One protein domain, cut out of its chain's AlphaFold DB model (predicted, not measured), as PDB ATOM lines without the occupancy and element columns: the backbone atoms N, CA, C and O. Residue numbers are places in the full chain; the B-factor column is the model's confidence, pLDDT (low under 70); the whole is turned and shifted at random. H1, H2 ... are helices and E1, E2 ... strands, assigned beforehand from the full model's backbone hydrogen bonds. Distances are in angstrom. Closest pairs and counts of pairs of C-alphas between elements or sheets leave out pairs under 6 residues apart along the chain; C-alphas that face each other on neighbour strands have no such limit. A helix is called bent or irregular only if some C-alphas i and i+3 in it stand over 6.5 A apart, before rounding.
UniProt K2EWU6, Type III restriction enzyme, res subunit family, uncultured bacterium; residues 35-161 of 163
ATOM      1  N   LYS A  35     145.809 121.825 148.691       93.75
ATOM      2  CA  LYS A  35     145.905 121.135 147.388       93.75
ATOM      3  C   LYS A  35     144.692 120.275 147.067       93.75
ATOM      4  O   LYS A  35     144.097 120.426 146.010       93.75
ATOM      5  N   GLU A  36     144.285 119.417 147.998       94.75
ATOM      6  CA  GLU A  36     143.159 118.504 147.779       94.75
ATOM      7  C   GLU A  36     141.842 119.253 147.498       94.75
ATOM      8  O   GLU A  36     141.075 118.860 146.621       94.75
ATOM      9  N   ASN A  37     141.587 120.354 148.215       95.88
ATOM     10  CA  ASN A  37     140.379 121.160 148.038       95.88
ATOM     11  C   ASN A  37     140.373 121.864 146.674       95.88
ATOM     12  O   ASN A  37     139.363 121.867 145.974       95.88
ATOM     13  N   GLU A  38     141.515 122.419 146.270       95.75
ATOM     14  CA  GLU A  38     141.668 123.041 144.954       95.75
ATOM     15  C   GLU A  38     141.576 122.021 143.816       95.75
ATOM     16  O   GLU A  38     140.941 122.299 142.806       95.75
ATOM     17  N   GLU A  39     142.134 120.819 143.967       95.94
ATOM     18  CA  GLU A  39     142.008 119.754 142.964       95.94
ATOM     19  C   GLU A  39     140.562 119.269 142.811       95.94
ATOM     20  O   GLU A  39     140.110 119.003 141.695       95.94
ATOM     21  N   LYS A  40     139.799 119.194 143.909       96.94
ATOM     22  CA  LYS A  40     138.349 118.947 143.859       96.94
ATOM     23  C   LYS A  40     137.617 120.071 143.129       96.94
ATOM     24  O   LYS A  40     136.725 119.796 142.324       96.94
ATOM     25  N   PHE A  41     138.017 121.321 143.355       97.88
ATOM     26  CA  PHE A  41     137.447 122.460 142.646       97.88
ATOM     27  C   PHE A  41     137.775 122.427 141.150       97.88
ATOM     28  O   PHE A  41     136.881 122.593 140.325       97.88
ATOM     29  N   ILE A  42     139.016 122.107 140.778       97.69
ATOM     30  CA  ILE A  42     139.439 121.935 139.383       97.69
ATOM     31  C   ILE A  42     138.611 120.842 138.698       97.69
ATOM     32  O   ILE A  42     138.087 121.069 137.610       97.69
ATOM     33  N   LYS A  43     138.404 119.690 139.350       96.88
ATOM     34  CA  LYS A  43     137.522 118.628 138.828       96.88
ATOM     35  C   LYS A  43     136.095 119.132 138.599       96.88
ATOM     36  O   LYS A  43     135.487 118.816 137.576       96.88
ATOM     37  N   PHE A  44     135.565 119.943 139.516       97.38
ATOM     38  CA  PHE A  44     134.271 120.596 139.329       97.38
ATOM     39  C   PHE A  44     134.270 121.520 138.100       97.38
ATOM     40  O   PHE A  44     133.357 121.395 137.282       97.38
ATOM     41  N   LEU A  45     135.286 122.372 137.907       97.69
ATOM     42  CA  LEU A  45     135.406 123.253 136.733       97.69
ATOM     43  C   LEU A  45     135.506 122.455 135.418       97.69
ATOM     44  O   LEU A  45     134.785 122.727 134.455       97.69
ATOM     45  N   GLU A  46     136.323 121.402 135.380       97.31
ATOM     46  CA  GLU A  46     136.450 120.520 134.212       97.31
ATOM     47  C   GLU A  46     135.130 119.807 133.865       97.31
ATOM     48  O   GLU A  46     134.867 119.522 132.695       97.31
ATOM     49  N   SER A  47     134.222 119.625 134.827       96.06
ATOM     50  CA  SER A  47     132.885 119.078 134.557       96.06
ATOM     51  C   SER A  47     131.872 120.100 134.000       96.06
ATOM     52  O   SER A  47     130.867 119.699 133.407       96.06
ATOM     53  N   GLN A  48     132.121 121.413 134.121       96.38
ATOM     54  CA  GLN A  48     131.157 122.450 133.711       96.38
ATOM     55  C   GLN A  48     131.180 122.710 132.204       96.38
ATOM     56  O   GLN A  48     132.222 123.010 131.629       96.38
ATOM     57  N   LYS A  49     130.025 122.667 131.536       95.38
ATOM     58  CA  LYS A  49     129.959 122.793 130.065       95.38
ATOM     59  C   LYS A  49     130.241 124.205 129.541       95.38
ATOM     60  O   LYS A  49     130.700 124.342 128.415       95.38
ATOM     61  N   ASN A  50     129.956 125.232 130.336       95.94
ATOM     62  CA  ASN A  50     129.958 126.626 129.880       95.94
ATOM     63  C   ASN A  50     131.298 127.350 130.091       95.94
ATOM     64  O   ASN A  50     131.442 128.508 129.688       95.94
ATOM     65  N   ILE A  51     132.266 126.692 130.734       97.94
ATOM     66  CA  ILE A  51     133.607 127.243 130.933       97.94
ATOM     67  C   ILE A  51     134.368 127.186 129.612       97.94
ATOM     68  O   ILE A  51     134.506 126.121 129.017       97.94
ATOM     69  N   ILE A  52     134.876 128.344 129.184       97.88
ATOM     70  CA  ILE A  52     135.783 128.466 128.039       97.88
ATOM     71  C   ILE A  52     137.206 128.170 128.504       97.88
ATOM     72  O   ILE A  52     137.883 127.339 127.910       97.88
ATOM     73  N   TRP A  53     137.641 128.838 129.574       97.88
ATOM     74  CA  TRP A  53     138.916 128.566 130.224       97.88
ATOM     75  C   TRP A  53     138.891 128.967 131.698       97.88
ATOM     76  O   TRP A  53     138.074 129.786 132.128       97.88
ATOM     77  N   TRP A  54     139.819 128.421 132.473       98.12
ATOM     78  CA  TRP A  54     140.141 128.850 133.826       98.12
ATOM     79  C   TRP A  54     141.654 128.972 134.009       98.12
ATOM     80  O   TRP A  54     142.453 128.334 133.326       98.12
ATOM     81  N   HIS A  55     142.050 129.821 134.946       96.25
ATOM     82  CA  HIS A  55     143.430 130.046 135.333       96.25
ATOM     83  C   HIS A  55     143.515 130.022 136.855       96.25
ATOM     84  O   HIS A  55     142.842 130.810 137.523       96.25
ATOM     85  N   LYS A  56     144.328 129.107 137.388       95.56
ATOM     86  CA  LYS A  56     144.747 129.142 138.786       95.56
ATOM     87  C   LYS A  56     145.887 130.154 138.911       95.56
ATOM     88  O   LYS A  56     146.884 130.015 138.206       95.56
ATOM     89  N   GLN A  57     145.714 131.147 139.773       92.19
ATOM     90  CA  GLN A  57     146.701 132.185 140.032       92.19
ATOM     91  C   GLN A  57     147.752 131.737 141.049       92.19
ATOM     92  O   GLN A  57     147.514 130.854 141.875       92.19
ATOM     93  N   ASP A  58     148.903 132.402 141.001       88.25
ATOM     94  CA  ASP A  58     149.878 132.374 142.085       88.25
ATOM     95  C   ASP A  58     149.388 133.196 143.289       88.25
ATOM     96  O   ASP A  58     148.539 134.080 143.175       88.25
ATOM     97  N   ASP A  59     149.961 132.938 144.461       84.81
ATOM     98  CA  ASP A  59     149.637 133.637 145.714       84.81
ATOM     99  C   ASP A  59     150.405 134.962 145.897       84.81
ATOM    100  O   ASP A  59     150.307 135.629 146.933       84.81
ATOM    101  N   SER A  60     151.217 135.330 144.905       86.50
ATOM    102  CA  SER A  60     152.102 136.489 144.920       86.50
ATOM    103  C   SER A  60     152.573 136.840 143.504       86.50
ATOM    104  O   SER A  60     152.313 136.120 142.543       86.50
ATOM    105  N   GLY A  61     153.270 137.973 143.362       85.56
ATOM    106  CA  GLY A  61     153.897 138.386 142.103       85.56
ATOM    107  C   GLY A  61     153.274 139.634 141.481       85.56
ATOM    108  O   GLY A  61     152.095 139.930 141.644       85.56
ATOM    109  N   ARG A  62     154.096 140.407 140.759       81.75
ATOM    110  CA  ARG A  62     153.678 141.690 140.155       81.75
ATOM    111  C   ARG A  62     152.718 141.525 138.975       81.75
ATOM    112  O   ARG A  62     152.018 142.473 138.638       81.75
ATOM    113  N   ASN A  63     152.719 140.347 138.356       84.06
ATOM    114  CA  ASN A  63     151.890 140.030 137.193       84.06
ATOM    115  C   ASN A  63     150.566 139.351 137.584       84.06
ATOM    116  O   ASN A  63     149.728 139.114 136.716       84.06
ATOM    117  N   THR A  64     150.372 139.069 138.873       90.50
ATOM    118  CA  THR A  64     149.193 138.390 139.416       90.50
ATOM    119  C   THR A  64     148.118 139.413 139.759       90.50
ATOM    120  O   THR A  64     148.403 140.464 140.342       90.50
ATOM    121  N   PHE A  65     146.865 139.128 139.406       93.50
ATOM    122  CA  PHE A  65     145.763 140.015 139.753       93.50
ATOM    123  C   PHE A  65     145.543 140.016 141.268       93.50
ATOM    124  O   PHE A  65     145.306 138.971 141.874       93.50
ATOM    125  N   ALA A  66     145.577 141.213 141.855       96.12
ATOM    126  CA  ALA A  66     145.460 141.410 143.288       96.12
ATOM    127  C   ALA A  66     144.462 142.515 143.639       96.12
ATOM    128  O   ALA A  66     144.316 143.515 142.931       96.12
ATOM    129  N   ILE A  67     143.824 142.357 144.793       96.81
ATOM    130  CA  ILE A  67     142.927 143.331 145.403       96.81
ATOM    131  C   ILE A  67     143.519 143.724 146.752       96.81
ATOM    132  O   ILE A  67     143.790 142.867 147.591       96.81
ATOM    133  N   GLU A  68     143.719 145.018 146.982       97.38
ATOM    134  CA  GLU A  68     144.120 145.489 148.308       97.38
ATOM    135  C   GLU A  68     142.978 145.284 149.313       97.38
ATOM    136  O   GLU A  68     141.823 145.632 149.046       97.38
ATOM    137  N   TYR A  69     143.310 144.748 150.484       97.88
ATOM    138  CA  TYR A  69     142.404 144.654 151.623       97.88
ATOM    139  C   TYR A  69     143.120 145.053 152.913       97.88
ATOM    140  O   TYR A  69     144.344 144.981 153.016       97.88
ATOM    141  N   PHE A  70     142.347 145.471 153.912       98.06
ATOM    142  CA  PHE A  70     142.865 145.711 155.252       98.06
ATOM    143  C   PHE A  70     142.622 144.471 156.108       98.06
ATOM    144  O   PHE A  70     141.473 144.098 156.342       98.06
ATOM    145  N   ASP A  71     143.702 143.847 156.566       97.69
ATOM    146  CA  ASP A  71     143.659 142.754 157.528       97.69
ATOM    147  C   ASP A  71     143.371 143.337 158.908       97.69
ATOM    148  O   ASP A  71     144.207 144.016 159.508       97.69
ATOM    149  N   THR A  72     142.158 143.115 159.400       97.06
ATOM    150  CA  THR A  72     141.717 143.702 160.667       97.06
ATOM    151  C   THR A  72     142.327 143.021 161.891       97.06
ATOM    152  O   THR A  72     142.404 143.659 162.943       97.06
ATOM    153  N   GLN A  73     142.780 141.767 161.774       96.75
ATOM    154  CA  GLN A  73     143.441 141.058 162.870       96.75
ATOM    155  C   GLN A  73     144.860 141.589 163.060       96.75
ATOM    156  O   GLN A  73     145.269 141.897 164.178       96.75
ATOM    157  N   GLU A  74     145.588 141.759 161.957       96.81
ATOM    158  CA  GLU A  74     146.967 142.246 161.983       96.81
ATOM    159  C   GLU A  74     147.102 143.770 161.869       96.81
ATOM    160  O   GLU A  74     148.197 144.311 162.026       96.81
ATOM    161  N   LYS A  75     145.994 144.472 161.612       97.44
ATOM    162  CA  LYS A  75     145.905 145.933 161.476       97.44
ATOM    163  C   LYS A  75     146.830 146.510 160.397       97.44
ATOM    164  O   LYS A  75     147.485 147.529 160.620       97.44
ATOM    165  N   LYS A  76     146.873 145.885 159.217       97.75
ATOM    166  CA  LYS A  76     147.706 146.347 158.092       97.75
ATOM    167  C   LYS A  76     147.079 146.068 156.725       97.75
ATOM    168  O   LYS A  76     146.302 145.128 156.575       97.75
ATOM    169  N   SER A  77     147.444 146.866 155.719       97.94
ATOM    170  CA  SER A  77     147.091 146.583 154.321       97.94
ATOM    171  C   SER A  77     147.853 145.363 153.805       97.94
ATOM    172  O   SER A  77     149.049 145.199 154.061       97.94
ATOM    173  N   ARG A  78     147.153 144.513 153.056       97.38
ATOM    174  CA  ARG A  78     147.667 143.311 152.396       97.38
ATOM    175  C   ARG A  78     147.059 143.190 150.996       97.38
ATOM    176  O   ARG A  78     146.125 143.906 150.638       97.38
ATOM    177  N   LEU A  79     147.601 142.270 150.205       96.81
ATOM    178  CA  LEU A  79     147.087 141.925 148.883       96.81
ATOM    179  C   LEU A  79     146.353 140.587 148.942       96.81
ATOM    180  O   LEU A  79     146.848 139.622 149.520       96.81
ATOM    181  N   PHE A  80     145.165 140.556 148.353       96.69
ATOM    182  CA  PHE A  80     144.369 139.360 148.135       96.69
ATOM    183  C   PHE A  80     144.456 138.958 146.666       96.69
ATOM    184  O   PHE A  80     144.090 139.745 145.795       96.69
ATOM    185  N   TYR A  81     144.890 137.730 146.417       96.81
ATOM    186  CA  TYR A  81     144.946 137.112 145.100       96.81
ATOM    187  C   TYR A  81     143.866 136.026 145.056       96.81
ATOM    188  O   TYR A  81     144.047 135.001 145.705       96.81
ATOM    189  N   PRO A  82     142.711 136.249 144.398       96.62
ATOM    190  CA  PRO A  82     141.721 135.189 144.232       96.62
ATOM    191  C   PRO A  82     142.346 134.006 143.491       96.62
ATOM    192  O   PRO A  82     142.912 134.203 142.411       96.62
ATOM    193  N   ASP A  83     142.221 132.805 144.054       96.81
ATOM    194  CA  ASP A  83     142.921 131.613 143.563       96.81
ATOM    195  C   ASP A  83     142.571 131.275 142.100       96.81
ATOM    196  O   ASP A  83     143.434 130.822 141.352       96.81
ATOM    197  N   PHE A  84     141.325 131.502 141.657       98.12
ATOM    198  CA  PHE A  84     140.870 131.159 140.306       98.12
ATOM    199  C   PHE A  84     140.227 132.334 139.567       98.12
ATOM    200  O   PHE A  84     139.307 132.990 140.065       98.12
ATOM    201  N   ILE A  85     140.645 132.513 138.312       97.81
ATOM    202  CA  ILE A  85     139.962 133.333 137.308       97.81
ATOM    203  C   ILE A  85     139.343 132.399 136.273       97.81
ATOM    204  O   ILE A  85     140.048 131.613 135.648       97.81
ATOM    205  N   ILE A  86     138.032 132.483 136.065       98.44
ATOM    206  CA  ILE A  86     137.305 131.607 135.134       98.44
ATOM    207  C   ILE A  86     136.541 132.457 134.126       98.44
ATOM    208  O   ILE A  86     135.870 133.415 134.501       98.44
ATOM    209  N   LYS A  87     136.598 132.089 132.848       97.88
ATOM    210  CA  LYS A  87     135.856 132.736 131.765       97.88
ATOM    211  C   LYS A  87     134.765 131.813 131.246       97.88
ATOM    212  O   LYS A  87     135.028 130.695 130.807       97.88
ATOM    213  N   THR A  88     133.548 132.336 131.211       97.50
ATOM    214  CA  THR A  88     132.459 131.820 130.372       97.50
ATOM    215  C   THR A  88     132.190 132.814 129.246       97.50
ATOM    216  O   THR A  88     132.860 133.847 129.150       97.50
ATOM    217  N   LYS A  89     131.208 132.539 128.383       94.62
ATOM    218  CA  LYS A  89     130.860 133.418 127.255       94.62
ATOM    219  C   LYS A  89     130.713 134.889 127.673       94.62
ATOM    220  O   LYS A  89     131.452 135.739 127.177       94.62
ATOM    221  N   ASP A  90     129.889 135.155 128.685       92.62
ATOM    222  CA  ASP A  90     129.483 136.519 129.057       92.62
ATOM    223  C   ASP A  90     129.982 136.950 130.449       92.62
ATOM    224  O   ASP A  90     129.729 138.077 130.878       92.62
ATOM    225  N   LYS A  91     130.695 136.068 131.170       96.75
ATOM    226  CA  LYS A  91     131.108 136.320 132.559       96.75
ATOM    227  C   LYS A  91     132.571 136.003 132.824       96.75
ATOM    228  O   LYS A  91     133.152 135.113 132.201       96.75
ATOM    229  N   ILE A  92     133.133 136.718 133.790       97.50
ATOM    230  CA  ILE A  92     134.367 136.369 134.490       97.50
ATOM    231  C   ILE A  92     134.011 136.018 135.933       97.50
ATOM    232  O   ILE A  92     133.285 136.766 136.592       97.50
ATOM    233  N   PHE A  93     134.555 134.912 136.431       98.44
ATOM    234  CA  PHE A  93     134.473 134.551 137.836       98.44
ATOM    235  C   PHE A  93     135.821 134.741 138.532       98.44
ATOM    236  O   PHE A  93     136.847 134.331 137.995       98.44
ATOM    237  N   LEU A  94     135.800 135.344 139.722       98.31
ATOM    238  CA  LEU A  94     136.941 135.499 140.630       98.31
ATOM    239  C   LEU A  94     136.652 134.699 141.901       98.31
ATOM    240  O   LEU A  94     135.947 135.183 142.791       98.31
ATOM    241  N   LEU A  95     137.115 133.453 141.944       98.56
ATOM    242  CA  LEU A  95     136.701 132.478 142.953       98.56
ATOM    243  C   LEU A  95     137.875 132.059 143.826       98.56
ATOM    244  O   LEU A  95     138.977 131.822 143.340       98.56
ATOM    245  N   ASP A  96     137.597 131.956 145.117       98.12
ATOM    246  CA  ASP A  96     138.570 131.623 146.150       98.12
ATOM    247  C   ASP A  96     138.043 130.398 146.921       98.12
ATOM    248  O   ASP A  96     137.216 130.547 147.830       98.12
ATOM    249  N   PRO A  97     138.389 129.168 146.493       97.88
ATOM    250  CA  PRO A  97     137.971 127.954 147.159       97.88
ATOM    251  C   PRO A  97     138.619 127.856 148.531       97.88
ATOM    252  O   PRO A  97     139.822 128.035 148.716       97.88
ATOM    253  N   LYS A  98     137.797 127.537 149.520       96.50
ATOM    254  CA  LYS A  98     138.220 127.366 150.903       96.50
ATOM    255  C   LYS A  98     137.640 126.071 151.448       96.50
ATOM    256  O   LYS A  98     136.603 125.597 150.994       96.50
ATOM    257  N   ASN A  99     138.341 125.486 152.410       93.88
ATOM    258  CA  ASN A  99     137.755 124.445 153.246       93.88
ATOM    259  C   ASN A  99     136.997 125.098 154.411       93.88
ATOM    260  O   ASN A  99     137.210 126.275 154.709       93.88
ATOM    261  N   ASP A 100     136.171 124.331 155.118       87.19
ATOM    262  CA  ASP A 100     135.335 124.847 156.211       87.19
ATOM    263  C   ASP A 100     136.114 125.608 157.294       87.19
ATOM    264  O   ASP A 100     135.579 126.516 157.928       87.19
ATOM    265  N   ILE A 101     137.380 125.250 157.533       88.75
ATOM    266  CA  ILE A 101     138.218 125.896 158.552       88.75
ATOM    267  C   ILE A 101     138.638 127.288 158.077       88.75
ATOM    268  O   ILE A 101     138.408 128.286 158.757       88.75
ATOM    269  N   THR A 102     139.241 127.366 156.893       91.25
ATOM    270  CA  THR A 102     139.734 128.632 156.332       91.25
ATOM    271  C   THR A 102     138.587 129.558 155.939       91.25
ATOM    272  O   THR A 102     138.704 130.776 156.086       91.25
ATOM    273  N   ALA A 103     137.441 129.004 155.542       94.75
ATOM    274  CA  ALA A 103     136.237 129.756 155.217       94.75
ATOM    275  C   ALA A 103     135.654 130.516 156.425       94.75
ATOM    276  O   ALA A 103     135.013 131.545 156.232       94.75
ATOM    277  N   LYS A 104     135.907 130.066 157.661       96.25
ATOM    278  CA  LYS A 104     135.485 130.744 158.906       96.25
ATOM    279  C   LYS A 104     136.417 131.872 159.345       96.25
ATOM    280  O   LYS A 104     136.112 132.585 160.299       96.25
ATOM    281  N   SER A 105     137.579 132.014 158.710       96.50
ATOM    282  CA  SER A 105     138.593 132.947 159.188       96.50
ATOM    283  C   SER A 105     138.166 134.405 158.996       96.50
ATOM    284  O   SER A 105     137.489 134.772 158.029       96.50
ATOM    285  N   LYS A 106     138.612 135.271 159.909       96.75
ATOM    286  CA  LYS A 106     138.385 136.712 159.781       96.75
ATOM    287  C   LYS A 106     139.109 137.298 158.563       96.75
ATOM    288  O   LYS A 106     138.577 138.197 157.917       96.75
ATOM    289  N   GLU A 107     140.261 136.741 158.201       96.75
ATOM    290  CA  GLU A 107     140.979 137.105 156.978       96.75
ATOM    291  C   GLU A 107     140.130 136.835 155.724       96.75
ATOM    292  O   GLU A 107     140.022 137.704 154.863       96.75
ATOM    293  N   THR A 108     139.461 135.680 155.643       97.31
ATOM    294  CA  THR A 108     138.542 135.342 154.542       97.31
ATOM    295  C   THR A 108     137.400 136.352 154.439       97.31
ATOM    296  O   THR A 108     137.062 136.800 153.342       97.31
ATOM    297  N   ALA A 109     136.837 136.771 155.576       97.69
ATOM    298  CA  ALA A 109     135.809 137.806 155.593       97.69
ATOM    299  C   ALA A 109     136.343 139.150 155.063       97.69
ATOM    300  O   ALA A 109     135.695 139.790 154.232       97.69
ATOM    301  N   ASP A 110     137.531 139.570 155.504       97.88
ATOM    302  CA  ASP A 110     138.150 140.828 155.074       97.88
ATOM    303  C   ASP A 110     138.485 140.810 153.569       97.88
ATOM    304  O   ASP A 110     138.157 141.764 152.853       97.88
ATOM    305  N   LYS A 111     139.034 139.694 153.069       97.88
ATOM    306  CA  LYS A 111     139.298 139.433 151.644       97.88
ATOM    307  C   LYS A 111     138.022 139.492 150.806       97.88
ATOM    308  O   LYS A 111     137.964 140.230 149.820       97.88
ATOM    309  N   ASN A 112     136.969 138.779 151.211       98.12
ATOM    310  CA  ASN A 112     135.712 138.767 150.469       98.12
ATOM    311  C   ASN A 112     135.048 140.149 150.440       98.12
ATOM    312  O   ASN A 112     134.588 140.597 149.391       98.12
ATOM    313  N   ASN A 113     135.047 140.869 151.562       97.75
ATOM    314  CA  ASN A 113     134.490 142.218 151.617       97.75
ATOM    315  C   ASN A 113     135.242 143.176 150.673       97.75
ATOM    316  O   ASN A 113     134.615 144.009 150.010       97.75
ATOM    317  N   ALA A 114     136.570 143.054 150.575       98.00
ATOM    318  CA  ALA A 114     137.370 143.811 149.614       98.00
ATOM    319  C   ALA A 114     137.053 143.425 148.160       98.00
ATOM    320  O   ALA A 114     136.854 144.314 147.329       98.00
ATOM    321  N   LEU A 115     136.904 142.129 147.865       98.38
ATOM    322  CA  LEU A 115     136.492 141.635 146.548       98.38
ATOM    323  C   LEU A 115     135.137 142.207 146.120       98.38
ATOM    324  O   LEU A 115     135.032 142.768 145.031       98.38
ATOM    325  N   GLN A 116     134.119 142.162 146.985       98.25
ATOM    326  CA  GLN A 116     132.798 142.707 146.650       98.25
ATOM    327  C   GLN A 116     132.848 144.219 146.391       98.25
ATOM    328  O   GLN A 116     132.213 144.716 145.457       98.25
ATOM    329  N   LYS A 117     133.629 144.969 147.180       97.62
ATOM    330  CA  LYS A 117     133.849 146.407 146.943       97.62
ATOM    331  C   LYS A 117     134.542 146.658 145.605       97.62
ATOM    332  O   LYS A 117     134.135 147.556 144.866       97.62
ATOM    333  N   TRP A 118     135.563 145.867 145.280       97.75
ATOM    334  CA  TRP A 118     136.285 145.976 144.019       97.75
ATOM    335  C   TRP A 118     135.376 145.678 142.822       97.75
ATOM    336  O   TRP A 118     135.358 146.466 141.877       97.75
ATOM    337  N   ILE A 119     134.563 144.618 142.880       97.19
ATOM    338  CA  ILE A 119     133.613 144.266 141.813       97.19
ATOM    339  C   ILE A 119     132.633 145.419 141.577       97.19
ATOM    340  O   ILE A 119     132.540 145.919 140.459       97.19
ATOM    341  N   LYS A 120     131.978 145.925 142.631       96.06
ATOM    342  CA  LYS A 120     131.025 147.048 142.523       96.06
ATOM    343  C   LYS A 120     131.648 148.297 141.888       96.06
ATOM    344  O   LYS A 120     130.991 148.978 141.108       96.06
ATOM    345  N   LYS A 121     132.915 148.594 142.202       95.88
ATOM    346  CA  LYS A 121     133.642 149.760 141.670       95.88
ATOM    347  C   LYS A 121     134.049 149.608 140.200       95.88
ATOM    348  O   LYS A 121     134.254 150.615 139.524       95.88
ATOM    349  N   ASN A 122     134.238 148.379 139.721       94.12
ATOM    350  CA  ASN A 122     134.819 148.131 138.402       94.12
ATOM    351  C   ASN A 122     133.845 147.517 137.390       94.12
ATOM    352  O   ASN A 122     134.167 147.536 136.210       94.12
ATOM    353  N   LEU A 123     132.669 147.034 137.805       89.62
ATOM    354  CA  LEU A 123     131.718 146.353 136.918       89.62
ATOM    355  C   LEU A 123     131.348 147.184 135.680       89.62
ATOM    356  O   LEU A 123     131.337 146.659 134.578       89.62
ATOM    357  N   SER A 124     131.125 148.493 135.836       90.88
ATOM    358  CA  SER A 124     130.761 149.386 134.723       90.88
ATOM    359  C   SER A 124     131.884 149.650 133.714       90.88
ATOM    360  O   SER A 124     131.647 150.305 132.704       90.88
ATOM    361  N   LYS A 125     133.112 149.197 133.991       93.44
ATOM    362  CA  LYS A 125     134.273 149.384 133.109       93.44
ATOM    363  C   LYS A 125     134.439 148.254 132.098       93.44
ATOM    364  O   LYS A 125     135.290 148.366 131.221       93.44
ATOM    365  N   TYR A 126     133.682 147.175 132.257       90.50
ATOM    366  CA  TYR A 126     133.795 145.974 131.447       90.50
ATOM    367  C   TYR A 126     132.469 145.691 130.746       90.50
ATOM    368  O   TYR A 126     131.398 146.038 131.237       90.50
ATOM    369  N   ASP A 127     132.557 145.047 129.592       91.56
ATOM    370  CA  ASP A 127     131.429 144.576 128.789       91.56
ATOM    371  C   ASP A 127     130.956 143.166 129.192       91.56
ATOM    372  O   ASP A 127     130.064 142.602 128.563       91.56
ATOM    373  N   PHE A 128     131.526 142.604 130.263       92.19
ATOM    374  CA  PHE A 128     131.172 141.307 130.837       92.19
ATOM    375  C   PHE A 128     130.774 141.423 132.313       92.19
ATOM    376  O   PHE A 128     131.245 142.295 133.049       92.19
ATOM    377  N   GLU A 129     129.936 140.493 132.776       95.44
ATOM    378  CA  GLU A 129     129.590 140.393 134.196       95.44
ATOM    379  C   GLU A 129     130.783 139.840 134.992       95.44
ATOM    380  O   GLU A 129     131.424 138.873 134.572       95.44
ATOM    381  N   ILE A 130     131.065 140.414 136.164       97.31
ATOM    382  CA  ILE A 130     132.044 139.864 137.108       97.31
ATOM    383  C   ILE A 130     131.310 139.291 138.313       97.31
ATOM    384  O   ILE A 130     130.638 140.017 139.048       97.31
ATOM    385  N   ILE A 131     131.489 137.994 138.546       97.62
ATOM    386  CA  ILE A 131     130.989 137.290 139.726       97.62
ATOM    387  C   ILE A 131     132.191 136.887 140.572       97.62
ATOM    388  O   ILE A 131     133.105 136.245 140.084       97.62
ATOM    389  N   GLY A 132     132.216 137.220 141.856       98.06
ATOM    390  CA  GLY A 132     133.312 136.776 142.712       98.06
ATOM    391  C   GLY A 132     132.861 136.501 144.126       98.06
ATOM    392  O   GLY A 132     131.876 137.080 144.590       98.06
ATOM    393  N   GLY A 133     133.567 135.599 144.793       98.19
ATOM    394  CA  GLY A 133     133.255 135.215 146.158       98.19
ATOM    395  C   GLY A 133     134.063 134.026 146.646       98.19
ATOM    396  O   GLY A 133     134.812 133.398 145.895       98.19
ATOM    397  N   ILE A 134     133.858 133.719 147.922       98.50
ATOM    398  CA  ILE A 134     134.397 132.519 148.559       98.50
ATOM    399  C   ILE A 134     133.536 131.336 148.152       98.50
ATOM    400  O   ILE A 134     132.303 131.435 148.185       98.50
ATOM    401  N   VAL A 135     134.172 130.225 147.787       98.56
ATOM    402  CA  VAL A 135     133.469 128.990 147.432       98.56
ATOM    403  C   VAL A 135     133.878 127.851 148.354       98.56
ATOM    404  O   VAL A 135     135.041 127.740 148.734       98.56
ATOM    405  N   ILE A 136     132.917 127.012 148.725       98.00
ATOM    406  CA  ILE A 136     133.162 125.809 149.529       98.00
ATOM    407  C   ILE A 136     132.483 124.605 148.879       98.00
ATOM    408  O   ILE A 136     131.456 124.742 148.197       98.00
ATOM    409  N   GLU A 137     133.068 123.427 149.075       97.31
ATOM    410  CA  GLU A 137     132.519 122.181 148.555       97.31
ATOM    411  C   GLU A 137     131.238 121.814 149.314       97.31
ATOM    412  O   GLU A 137     131.195 121.762 150.541       97.31
ATOM    413  N   LYS A 138     130.179 121.514 148.565       94.31
ATOM    414  CA  LYS A 138     128.959 120.881 149.064       94.31
ATOM    415  C   LYS A 138     128.625 119.729 148.131       94.31
ATOM    416  O   LYS A 138     127.735 119.843 147.286       94.31
ATOM    417  N   TYR A 139     129.411 118.657 148.249       87.19
ATOM    418  CA  TYR A 139     129.407 117.525 147.323       87.19
ATOM    419  C   TYR A 139     127.976 117.076 146.949       87.19
ATOM    420  O   TYR A 139     127.139 116.918 147.842       87.19
ATOM    421  N   PRO A 140     127.681 116.854 145.651       88.19
ATOM    422  CA  PRO A 140     128.596 116.881 144.500       88.19
ATOM    423  C   PRO A 140     128.774 118.273 143.864       88.19
ATOM    424  O   PRO A 140     129.243 118.387 142.736       88.19
ATOM    425  N   SER A 141     128.340 119.338 144.536       94.38
ATOM    426  CA  SER A 141     128.339 120.705 144.015       94.38
ATOM    427  C   SER A 141     129.278 121.621 144.799       94.38
ATOM    428  O   SER A 141     129.897 121.227 145.783       94.38
ATOM    429  N   TRP A 142     129.360 122.872 144.359       98.00
ATOM    430  CA  TRP A 142     130.012 123.953 145.085       98.00
ATOM    431  C   TRP A 142     128.999 125.051 145.367       98.00
ATOM    432  O   TRP A 142     128.059 125.263 144.596       98.00
ATOM    433  N   ILE A 143     129.171 125.734 146.489       98.12
ATOM    434  CA  ILE A 143     128.358 126.889 146.863       98.12
ATOM    435  C   ILE A 143     129.250 128.115 147.001       98.12
ATOM    436  O   ILE A 143     130.420 128.005 147.350       98.12
ATOM    437  N   ILE A 144     128.688 129.285 146.719       98.56
ATOM    438  CA  ILE A 144     129.371 130.574 146.730       98.56
ATOM    439  C   ILE A 144     128.708 131.531 147.715       98.56
ATOM    440  O   ILE A 144     127.478 131.608 147.792       98.56
ATOM    441  N   ASN A 145     129.527 132.309 148.418       98.44
ATOM    442  CA  ASN A 145     129.094 133.472 149.180       98.44
ATOM    443  C   ASN A 145     129.670 134.750 148.553       98.44
ATOM    444  O   ASN A 145     130.882 134.897 148.400       98.44
ATOM    445  N   LYS A 146     128.778 135.680 148.193       97.69
ATOM    446  CA  LYS A 146     129.094 136.945 147.503       97.69
ATOM    447  C   LYS A 146     128.714 138.180 148.328       97.69
ATOM    448  O   LYS A 146     128.485 139.252 147.772       97.69
ATOM    449  N   LYS A 147     128.521 138.039 149.642       96.94
ATOM    450  CA  LYS A 147     128.054 139.144 150.492       96.94
ATOM    451  C   LYS A 147     129.190 140.073 150.891       96.94
ATOM    452  O   LYS A 147     130.277 139.636 151.222       96.94
ATOM    453  N   ASP A 148     128.910 141.365 150.903       89.38
ATOM    454  CA  ASP A 148     129.797 142.440 151.357       89.38
ATOM    455  C   ASP A 148     129.904 142.560 152.887       89.38
ATOM    456  O   ASP A 148     130.705 143.352 153.387       89.38
ATOM    457  N   ASN A 149     129.126 141.754 153.613       92.56
ATOM    458  CA  ASN A 149     129.312 141.426 155.019       92.56
ATOM    459  C   ASN A 149     129.380 139.900 155.160       92.56
ATOM    460  O   ASN A 149     128.399 139.255 155.525       92.56
ATOM    461  N   TYR A 150     130.513 139.322 154.765       96.62
ATOM    462  CA  TYR A 150     130.706 137.877 154.804       96.62
ATOM    463  C   TYR A 150     130.600 137.330 156.234       96.62
ATOM    464  O   TYR A 150     131.370 137.718 157.115       96.62
ATOM    465  N   VAL A 151     129.674 136.393 156.434       95.94
ATOM    466  CA  VAL A 151     129.519 135.603 157.659       95.94
ATOM    467  C   VAL A 151     129.382 134.147 157.235       95.94
ATOM    468  O   VAL A 151     128.428 133.798 156.539       95.94
ATOM    469  N   TYR A 152     130.339 133.308 157.632       95.44
ATOM    470  CA  TYR A 152     130.374 131.903 157.224       95.44
ATOM    471  C   TYR A 152     129.116 131.152 157.682       95.44
ATOM    472  O   TYR A 152     128.504 130.424 156.906       95.44
ATOM    473  N   GLU A 153     128.692 131.383 158.924       95.56
ATOM    474  CA  GLU A 153     127.580 130.695 159.582       95.56
ATOM    475  C   GLU A 153     126.207 131.081 159.015       95.56
ATOM    476  O   GLU A 153     125.211 130.415 159.302       95.56
ATOM    477  N   ASN A 154     126.113 132.146 158.210       96.31
ATOM    478  CA  ASN A 154     124.844 132.545 157.617       96.31
ATOM    479  C   ASN A 154     124.526 131.700 156.375       96.31
ATOM    480  O   ASN A 154     124.759 132.108 155.237       96.31
ATOM    481  N   GLU A 155     123.924 130.531 156.590       93.81
ATOM    482  CA  GLU A 155     123.550 129.578 155.533       93.81
ATOM    483  C   GLU A 155     122.729 130.198 154.389       93.81
ATOM    484  O   GLU A 155     122.824 129.764 153.242       93.81
ATOM    485  N   LYS A 156     121.942 131.246 154.668       96.75
ATOM    486  CA  LYS A 156     121.098 131.915 153.665       96.75
ATOM    487  C   LYS A 156     121.903 132.666 152.608       96.75
ATOM    488  O   LYS A 156     121.361 132.927 151.529       96.75
ATOM    489  N   ASP A 157     123.146 133.020 152.909       97.62
ATOM    490  CA  ASP A 157     124.022 133.772 152.013       97.62
ATOM    491  C   ASP A 157     124.785 132.872 151.041       97.62
ATOM    492  O   ASP A 157     125.215 133.342 149.986       97.62
ATOM    493  N   TRP A 158     124.875 131.578 151.347       97.75
ATOM    494  CA  TRP A 158     125.429 130.577 150.454       97.75
ATOM    495  C   TRP A 158     124.413 130.196 149.376       97.75
ATOM    496  O   TRP A 158     123.245 129.898 149.648       97.75
ATOM    497  N   LYS A 159     124.857 130.224 148.120       98.19
ATOM    498  CA  LYS A 159     124.055 129.855 146.945       98.19
ATOM    499  C   LYS A 159     124.794 128.826 146.116       98.19
ATOM    500  O   LYS A 159     126.016 128.801 146.150       98.19
ATOM    501  N   LEU A 160     124.061 127.999 145.374       98.00
ATOM    502  CA  LEU A 160     124.670 127.101 144.396       98.00
ATOM    503  C   LEU A 160     125.561 127.911 143.447       98.00
ATOM    504  O   LEU A 160     125.173 128.987 142.989       98.00
ATOM    505  N   LEU A 161     126.772 127.417 143.208       97.81
ATOM    506  CA  LEU A 161     127.671 127.992 142.225       97.81
ATOM    507  C   LEU A 161     127.242 127.520 140.834       97.81
ATOM    508  O   LEU A 161     127.480 126.377 140.454       97.81
TER     509      LEU A 161
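AT A GLANCE: This is residues 35 to 161 of the 163 residues of the protein "Type III restriction enzyme, res subunit family" of uncultured bacterium (UniProt K2EWU6). A strongly twisted sheet of six strands has the long helix H3 over one face and H1 over the opposite face, and the hairpin E2 and E3 packs beside H3 as a small second sheet. The large sheet runs E1, E4, E5, E6, E7, E8 and is mixed, while the small one is antiparallel. The 127 printed residues hold three named helices and eight named strands, in the order H1, E1, E2, E3, E4, E5, H2, H3, E6, E7, E8, a mixed class. The whole is compact and rounded, with a radius of gyration of the C-alphas of 14.0 A and spans of 42 by 33 by 28 A.

HOW THE PARTS SIT: Start at E5, residues 91 to 97, and its parallel neighbour E6, residues 129 to 138, where N 94 and O 131 are 2.9 A apart. E4, residues 84 to 88, forms a hairpin with E5, N 86 to O 93 at 2.9 A. E1, residues 51 to 56, is an edge strand antiparallel to E4, N 55 to O 85 at 2.8 A. E6, E7, residues 141 to 145, and E8, residues 158 to 160, form a meander, each strand the antiparallel neighbour of the one before; N 136 and O 143 are 3.0 A apart, N 144 and O 159 2.8 A. H3, residues 106 to 125, lies over E6 and along the strands at a height of 8.8 A over the sheet; the closest C-alphas are those of Asn 112 and Gly 133, 6.1 A apart. With H2, residues 100 to 103, it makes a strand-helix-strand unit, two parallel strands with helices between, from E5 to E6, with a right-handed crossover. H2 only grazes the sheet. H1, residues 35 to 47, lies only just over E5, with 3 C-alphas falling on it, at a height of 7.1 A. E2, residues 67 to 71, and E3, residues 76 to 80, form a hairpin, N 69 to O 78 at 2.9 A; the C-alphas of Tyr 69 and Ala 114 are the closest of E2 and H3, 5.5 A apart. In H1 every O i to N i+4 pair is within hydrogen-bond range, in H3 14 of 16; H2 is too short for one, and its one O i to N i+3 pair is not within range.

IN THESE COORDINATES: Find C-alpha 35 at (145.905, 121.135, 147.388), where H1 begins and runs 18.4 A. Find C-alpha 106 at (138.385, 136.712, 159.781); from there H3 runs 29.8 A, with a kink of 28 degrees near residue 119, and is irregular, C-alphas 121 and 124 being 7.5 A apart. E6 runs 24.5 A and bends by 67 degrees at residue 134; E5 runs 18.2 A. E8 ends at C-alpha 160, (124.670, 127.101, 144.396).

THE WHOLE: The two C-alphas farthest apart are those of Lys 49 and Lys 75, 42.1 A. The printed part has no cut. The link from E7 to E8, residues 146 to 157, is long; that from E1 to E2 is short, and the others are tight. The mean pLDDT of the printed part is 95.6, and no printed residue is under 70.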